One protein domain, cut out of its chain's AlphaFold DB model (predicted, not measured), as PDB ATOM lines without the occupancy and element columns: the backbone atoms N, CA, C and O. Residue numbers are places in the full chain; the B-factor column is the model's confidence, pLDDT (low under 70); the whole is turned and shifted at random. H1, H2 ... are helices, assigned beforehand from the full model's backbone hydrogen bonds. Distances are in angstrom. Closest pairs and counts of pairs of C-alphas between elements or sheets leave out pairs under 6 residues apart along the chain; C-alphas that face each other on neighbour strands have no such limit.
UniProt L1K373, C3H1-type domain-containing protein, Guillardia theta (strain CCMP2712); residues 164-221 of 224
ATOM      1  N   VAL A 164     121.016 163.777 134.040       61.62
ATOM      2  CA  VAL A 164     122.113 164.341 133.251       61.62
ATOM      3  C   VAL A 164     121.717 164.235 131.780       61.62
ATOM      4  O   VAL A 164     121.216 163.196 131.351       61.62
ATOM      5  N   ASP A 165     121.940 165.310 131.026       67.94
ATOM      6  CA  ASP A 165     121.720 165.360 129.581       67.94
ATOM      7  C   ASP A 165     122.323 164.118 128.890       67.94
ATOM      8  O   ASP A 165     123.463 163.730 129.170       67.94
ATOM      9  N   GLN A 166     121.558 163.474 128.007       65.62
ATOM     10  CA  GLN A 166     121.996 162.275 127.283       65.62
ATOM     11  C   GLN A 166     123.181 162.570 126.352       65.62
ATOM     12  O   GLN A 166     123.999 161.679 126.101       65.62
ATOM     13  N   ASP A 167     123.332 163.830 125.940       68.50
ATOM     14  CA  ASP A 167     124.455 164.311 125.135       68.50
ATOM     15  C   ASP A 167     125.703 164.635 125.978       68.50
ATOM     16  O   ASP A 167     126.786 164.907 125.444       68.50
ATOM     17  N   ALA A 168     125.609 164.567 127.313       76.69
ATOM     18  CA  ALA A 168     126.760 164.775 128.175       76.69
ATOM     19  C   ALA A 168     127.790 163.639 128.013       76.69
ATOM     20  O   ALA A 168     127.447 162.452 127.918       76.69
ATOM     21  N   PRO A 169     129.097 163.960 128.062       80.06
ATOM     22  CA  PRO A 169     130.134 162.950 127.949       80.06
ATOM     23  C   PRO A 169     130.061 161.939 129.100       80.06
ATOM     24  O   PRO A 169     129.828 162.293 130.260       80.06
ATOM     25  N   LEU A 170     130.335 160.671 128.773       83.06
ATOM     26  CA  LEU A 170     130.368 159.576 129.743       83.06
ATOM     27  C   LEU A 170     131.417 159.820 130.837       83.06
ATOM     28  O   LEU A 170     132.559 160.229 130.582       83.06
ATOM     29  N   CYS A 171     131.040 159.501 132.071       86.19
ATOM     30  CA  CYS A 171     131.908 159.621 133.229       86.19
ATOM     31  C   CYS A 171     133.056 158.609 133.175       86.19
ATOM     32  O   CYS A 171     132.857 157.397 133.247       86.19
ATOM     33  N   LYS A 172     134.294 159.120 133.141       85.56
ATOM     34  CA  LYS A 172     135.509 158.293 133.116       85.56
ATOM     35  C   LYS A 172     135.670 157.407 134.362       85.56
ATOM     36  O   LYS A 172     136.274 156.346 134.259       85.56
ATOM     37  N   ALA A 173     135.221 157.836 135.540       83.19
ATOM     38  CA  ALA A 173     135.317 156.994 136.735       83.19
ATOM     39  C   ALA A 173     134.328 155.825 136.627       83.19
ATOM     40  O   ALA A 173     134.748 154.671 136.578       83.19
ATOM     41  N   TRP A 174     133.052 156.154 136.409       83.81
ATOM     42  CA  TRP A 174     131.959 155.195 136.253       83.81
ATOM     43  C   TRP A 174     132.252 154.108 135.215       83.81
ATOM     44  O   TRP A 174     132.151 152.924 135.489       83.81
ATOM     45  N   ILE A 175     132.713 154.495 134.033       84.12
ATOM     46  CA  ILE A 175     132.977 153.565 132.929       84.12
ATOM     47  C   ILE A 175     134.180 152.633 133.152       84.12
ATOM     48  O   ILE A 175     134.317 151.614 132.479       84.12
ATOM     49  N   ASN A 176     135.095 152.994 134.056       79.56
ATOM     50  CA  ASN A 176     136.284 152.192 134.343       79.56
ATOM     51  C   ASN A 176     136.086 151.273 135.546       79.56
ATOM     52  O   ASN A 176     136.660 150.188 135.551       79.56
ATOM     53  N   THR A 177     135.325 151.710 136.550       78.00
ATOM     54  CA  THR A 177     135.195 151.007 137.837       78.00
ATOM     55  C   THR A 177     133.756 150.638 138.192       78.00
ATOM     56  O   THR A 177     133.541 149.987 139.205       78.00
ATOM     57  N   GLY A 178     132.767 151.063 137.403       77.56
ATOM     58  CA  GLY A 178     131.340 150.947 137.731       77.56
ATOM     59  C   GLY A 178     130.890 151.876 138.861       77.56
ATOM     60  O   GLY A 178     129.771 151.753 139.341       77.56
ATOM     61  N   GLN A 179     131.763 152.775 139.327       77.56
ATOM     62  CA  GLN A 179     131.532 153.618 140.499       77.56
ATOM     63  C   GLN A 179     132.127 155.010 140.280       77.56
ATOM     64  O   GLN A 179     133.191 155.167 139.679       77.56
ATOM     65  N   CYS A 180     131.460 156.043 140.787       81.56
ATOM     66  CA  CYS A 180     131.946 157.416 140.726       81.56
ATOM     67  C   CYS A 180     131.797 158.088 142.090       81.56
ATOM     68  O   CYS A 180     130.701 158.120 142.637       81.56
ATOM     69  N   LEU A 181     132.880 158.704 142.578       75.12
ATOM     70  CA  LEU A 181     132.925 159.435 143.856       75.12
ATOM     71  C   LEU A 181     131.905 160.580 143.948       75.12
ATOM     72  O   LEU A 181     131.564 161.018 145.035       75.12
ATOM     73  N   LYS A 182     131.444 161.095 142.803       76.88
ATOM     74  CA  LYS A 182     130.449 162.174 142.743       76.88
ATOM     75  C   LYS A 182     129.006 161.670 142.847       76.88
ATOM     76  O   LYS A 182     128.103 162.494 142.919       76.88
ATOM     77  N   GLY A 183     128.784 160.351 142.815       76.31
ATOM     78  CA  GLY A 183     127.447 159.754 142.879       76.31
ATOM     79  C   GLY A 183     126.474 160.372 141.869       76.31
ATOM     80  O   GLY A 183     126.855 160.661 140.733       76.31
ATOM     81  N   ALA A 184     125.235 160.613 142.300       71.19
ATOM     82  CA  ALA A 184     124.193 161.263 141.501       71.19
ATOM     83  C   ALA A 184     124.493 162.738 141.161       71.19
ATOM     84  O   ALA A 184     124.003 163.251 140.162       71.19
ATOM     85  N   ALA A 185     125.364 163.414 141.921       73.62
ATOM     86  CA  ALA A 185     125.786 164.792 141.647       73.62
ATOM     87  C   ALA A 185     126.870 164.891 140.550       73.62
ATOM     88  O   ALA A 185     127.465 165.949 140.313       73.62
ATOM     89  N   CYS A 186     127.202 163.781 139.887       80.44
ATOM     90  CA  CYS A 186     128.178 163.784 138.814       80.44
ATOM     91  C   CYS A 186     127.627 164.502 137.574       80.44
ATOM     92  O   CYS A 186     126.706 164.024 136.929       80.44
ATOM     93  N   ARG A 187     128.281 165.591 137.151       81.81
ATOM     94  CA  ARG A 187     127.969 166.300 135.889       81.81
ATOM     95  C   ARG A 187     128.174 165.484 134.599       81.81
ATOM     96  O   ARG A 187     128.051 166.029 133.510       81.81
ATOM     97  N   TYR A 188     128.653 164.249 134.714       84.31
ATOM     98  CA  TYR A 188     128.970 163.373 133.592       84.31
ATOM     99  C   TYR A 188     128.027 162.186 133.615       84.31
ATOM    100  O   TYR A 188     127.731 161.658 134.685       84.31
ATOM    101  N   ARG A 189     127.633 161.719 132.433       84.12
ATOM    102  CA  ARG A 189     126.649 160.651 132.307       84.12
ATOM    103  C   ARG A 189     127.176 159.344 132.905       84.12
ATOM    104  O   ARG A 189     128.279 158.892 132.572       84.12
ATOM    105  N   HIS A 190     126.396 158.760 133.808       83.50
ATOM    106  CA  HIS A 190     126.568 157.402 134.309       83.50
ATOM    107  C   HIS A 190     125.625 156.519 133.505       83.50
ATOM    108  O   HIS A 190     124.424 156.750 133.509       83.50
ATOM    109  N   ASP A 191     126.169 155.568 132.755       70.81
ATOM    110  CA  ASP A 191     125.326 154.650 132.002       70.81
ATOM    111  C   ASP A 191     124.842 153.545 132.945       70.81
ATOM    112  O   ASP A 191     125.631 152.700 133.382       70.81
ATOM    113  N   THR A 192     123.577 153.643 133.346       62.59
ATOM    114  CA  THR A 192     122.835 152.673 134.166       62.59
ATOM    115  C   THR A 192     121.816 151.882 133.338       62.59
ATOM    116  O   THR A 192     121.189 150.961 133.862       62.59
ATOM    117  N   GLY A 193     121.650 152.206 132.050       51.91
ATOM    118  CA  GLY A 193     120.554 151.726 131.213       51.91
ATOM    119  C   GLY A 193     120.976 150.662 130.207       51.91
ATOM    120  O   GLY A 193     121.277 150.975 129.063       51.91
ATOM    121  N   GLY A 194     120.942 149.388 130.605       54.94
ATOM    122  CA  GLY A 194     120.894 148.228 129.695       54.94
ATOM    123  C   GLY A 194     122.137 147.931 128.841       54.94
ATOM    124  O   GLY A 194     122.256 146.823 128.314       54.94
ATOM    125  N   GLU A 195     123.086 148.858 128.721       60.09
ATOM    126  CA  GLU A 195     124.340 148.647 128.009       60.09
ATOM    127  C   GLU A 195     125.436 148.153 128.961       60.09
ATOM    128  O   GLU A 195     125.622 148.650 130.071       60.09
ATOM    129  N   THR A 196     126.175 147.114 128.561       69.75
ATOM    130  CA  THR A 196     127.254 146.595 129.407       69.75
ATOM    131  C   THR A 196     128.357 147.651 129.528       69.75
ATOM    132  O   THR A 196     128.751 148.253 128.529       69.75
ATOM    133  N   ILE A 197     128.922 147.843 130.729       71.06
ATOM    134  CA  ILE A 197     130.017 148.807 130.995       71.06
ATOM    135  C   ILE A 197     131.158 148.680 129.961       71.06
ATOM    136  O   ILE A 197     131.781 149.670 129.577       71.06
ATOM    137  N   GLY A 198     131.402 147.466 129.453       73.31
ATOM    138  CA  GLY A 198     132.358 147.203 128.374       73.31
ATOM    139  C   GLY A 198     132.027 147.899 127.044       73.31
ATOM    140  O   GLY A 198     132.929 148.472 126.428       73.31
ATOM    141  N   LYS A 199     130.758 147.905 126.613       77.19
ATOM    142  CA  LYS A 199     130.307 148.627 125.410       77.19
ATOM    143  C   LYS A 199     130.421 150.134 125.597       77.19
ATOM    144  O   LYS A 199     131.043 150.795 124.765       77.19
ATOM    145  N   ALA A 200     129.944 150.647 126.732       75.31
ATOM    146  CA  ALA A 200     130.098 152.054 127.081       75.31
ATOM    147  C   ALA A 200     131.580 152.465 127.001       75.31
ATOM    148  O   ALA A 200     131.925 153.452 126.346       75.31
ATOM    149  N   ARG A 201     132.489 151.660 127.578       81.31
ATOM    150  CA  ARG A 201     133.944 151.888 127.533       81.31
ATOM    151  C   ARG A 201     134.497 151.949 126.118       81.31
ATOM    152  O   ARG A 201     135.294 152.846 125.829       81.31
ATOM    153  N   ALA A 202     134.096 151.028 125.248       80.56
ATOM    154  CA  ALA A 202     134.509 151.038 123.850       80.56
ATOM    155  C   ALA A 202     134.073 152.336 123.150       80.56
ATOM    156  O   ALA A 202     134.899 152.986 122.502       80.56
ATOM    157  N   MET A 203     132.827 152.771 123.367       79.94
ATOM    158  CA  MET A 203     132.305 154.025 122.815       79.94
ATOM    159  C   MET A 203     133.059 155.256 123.332       79.94
ATOM    160  O   MET A 203     133.459 156.108 122.543       79.94
ATOM    161  N   TRP A 204     133.355 155.329 124.633       83.44
ATOM    162  CA  TRP A 204     134.136 156.436 125.202       83.44
ATOM    163  C   TRP A 204     135.548 156.531 124.611       83.44
ATOM    164  O   TRP A 204     136.046 157.629 124.347       83.44
ATOM    165  N   VAL A 205     136.211 155.390 124.389       84.00
ATOM    166  CA  VAL A 205     137.538 155.362 123.754       84.00
ATOM    167  C   VAL A 205     137.453 155.824 122.299       84.00
ATOM    168  O   VAL A 205     138.305 156.608 121.872       84.00
ATOM    169  N   ALA A 206     136.445 155.368 121.551       84.00
ATOM    170  CA  ALA A 206     136.229 155.757 120.161       84.00
ATOM    171  C   ALA A 206     135.968 157.265 120.026       84.00
ATOM    172  O   ALA A 206     136.645 157.935 119.247       84.00
ATOM    173  N   GLU A 207     135.084 157.820 120.856       83.25
ATOM    174  CA  GLU A 207     134.762 159.248 120.843       83.25
ATOM    175  C   GLU A 207     135.984 160.114 121.183       83.25
ATOM    176  O   GLU A 207     136.289 161.087 120.498       83.25
ATOM    177  N   ARG A 208     136.781 159.716 122.180       84.50
ATOM    178  CA  ARG A 208     138.024 160.426 122.535       84.50
ATOM    179  C   ARG A 208     139.072 160.363 121.427       84.50
ATOM    180  O   ARG A 208     139.827 161.320 121.259       84.50
ATOM    181  N   ARG A 209     139.152 159.253 120.684       86.06
ATOM    182  CA  ARG A 209     140.015 159.159 119.493       86.06
ATOM    183  C   ARG A 209     139.534 160.119 118.411       86.06
ATOM    184  O   ARG A 209     140.355 160.866 117.890       86.06
ATOM    185  N   ARG A 210     138.227 160.154 118.140       85.88
ATOM    186  CA  ARG A 210     137.617 161.076 117.175       85.88
ATOM    187  C   ARG A 210     137.902 162.533 117.531       85.88
ATOM    188  O   ARG A 210     138.422 163.262 116.698       85.88
ATOM    189  N   GLN A 211     137.671 162.932 118.780       83.25
ATOM    190  CA  GLN A 211     137.941 164.297 119.248       83.25
ATOM    191  C   GLN A 211     139.413 164.695 119.093       83.25
ATOM    192  O   GLN A 211     139.702 165.807 118.668       83.25
ATOM    193  N   ARG A 212     140.358 163.787 119.376       83.69
ATOM    194  CA  ARG A 212     141.792 164.054 119.161       83.69
ATOM    195  C   ARG A 212     142.131 164.258 117.690       83.69
ATOM    196  O   ARG A 212     142.921 165.142 117.387       83.69
ATOM    197  N   LEU A 213     141.547 163.451 116.804       82.19
ATOM    198  CA  LEU A 213     141.733 163.606 115.361       82.19
ATOM    199  C   LEU A 213     141.164 164.944 114.882       82.19
ATOM    200  O   LEU A 213     141.838 165.651 114.149       82.19
ATOM    201  N   VAL A 214     139.978 165.332 115.359       81.62
ATOM    202  CA  VAL A 214     139.366 166.629 115.031       81.62
ATOM    203  C   VAL A 214     140.235 167.790 115.518       81.62
ATOM    204  O   VAL A 214     140.565 168.660 114.724       81.62
ATOM    205  N   CYS A 215     140.679 167.779 116.780       70.88
ATOM    206  CA  CYS A 215     141.599 168.798 117.292       70.88
ATOM    207  C   CYS A 215     142.909 168.857 116.496       70.88
ATOM    208  O   CYS A 215     143.383 169.949 116.216       70.88
ATOM    209  N   SER A 216     143.467 167.707 116.102       74.38
ATOM    210  CA  SER A 216     144.699 167.633 115.307       74.38
ATOM    211  C   SER A 216     144.540 168.166 113.882       74.38
ATOM    212  O   SER A 216     145.511 168.654 113.315       74.38
ATOM    213  N   LEU A 217     143.355 168.028 113.284       74.31
ATOM    214  CA  LEU A 217     143.058 168.558 111.954       74.31
ATOM    215  C   LEU A 217     142.824 170.069 112.004       74.31
ATOM    216  O   LEU A 217     143.283 170.781 111.119       74.31
ATOM    217  N   LEU A 218     142.157 170.557 113.052       68.56
ATOM    218  CA  LEU A 218     141.921 171.986 113.251       68.56
ATOM    219  C   LEU A 218     143.224 172.732 113.561       68.56
ATOM    220  O   LEU A 218     143.489 173.747 112.934       68.56
ATOM    221  N   SER A 219     144.098 172.173 114.406       60.28
ATOM    222  CA  SER A 219     145.407 172.775 114.697       60.28
ATOM    223  C   SER A 219     146.368 172.781 113.505       60.28
ATOM    224  O   SER A 219     147.376 173.465 113.552       60.28
ATOM    225  N   GLY A 220     146.112 171.980 112.465       56.72
ATOM    226  CA  GLY A 220     146.896 171.992 111.224       56.72
ATOM    227  C   GLY A 220     146.338 172.927 110.148       56.72
ATOM    228  O   GLY A 220     146.999 173.137 109.137       56.72
ATOM    229  N   ALA A 221     145.127 173.459 110.342       54.94
ATOM    230  CA  ALA A 221     144.465 174.368 109.407       54.94
ATOM    231  C   ALA A 221     144.685 175.852 109.753       54.94
ATOM    232  O   ALA A 221     144.395 176.707 108.927       54.94
TER     233      ALA A 221
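Overview. This is residues 164 to 221 of the 224 residues of the protein "C3H1-type domain-containing protein" of Guillardia theta (strain CCMP2712) (UniProt L1K373). One long helix, H2, reaches out of a small, loop-rich head as an arm: its first part belongs to the head, where the short helix H1 packs on residues 197 to 201, and residues 209 to 221 stick out. The printed part has 58 residues with two named helices, H1 then H2, and no named strand; the class is all helix, with 28 residues in named elements, under half. It is loose, radius of gyration of the C-alphas 13.2 A, and elongated, spanning 40 by 22 by 18 A.

Along the chain. H2, residues 197 to 218, runs 31.5 A from C-alpha 197 at (130.017, 148.807, 130.995) to C-alpha 218 at (141.921, 171.986, 113.251). H1, residues 172 to 177, measures 8.7 A.

Arrangement. H2 touches H1 with residues 197 to 201 alone; their closest C-alphas, of Ile 175 and Arg 201, are 5.7 A apart. They form a helical hairpin, opposite ways at a shallow tilt of 31 degrees. Every O i to N i+4 pair is within hydrogen-bond range in H2, 1 of 2 in H1.

Size, cuts and confidence. The farthest C-alphas, of Gly 194 and Ala 221, are 40.6 A apart. The printed part has no cut; the H1 to H2 link is long, 19 residues. pLDDT is under 70 at residues 164 to 167, 192 to 196 and 218 to 221.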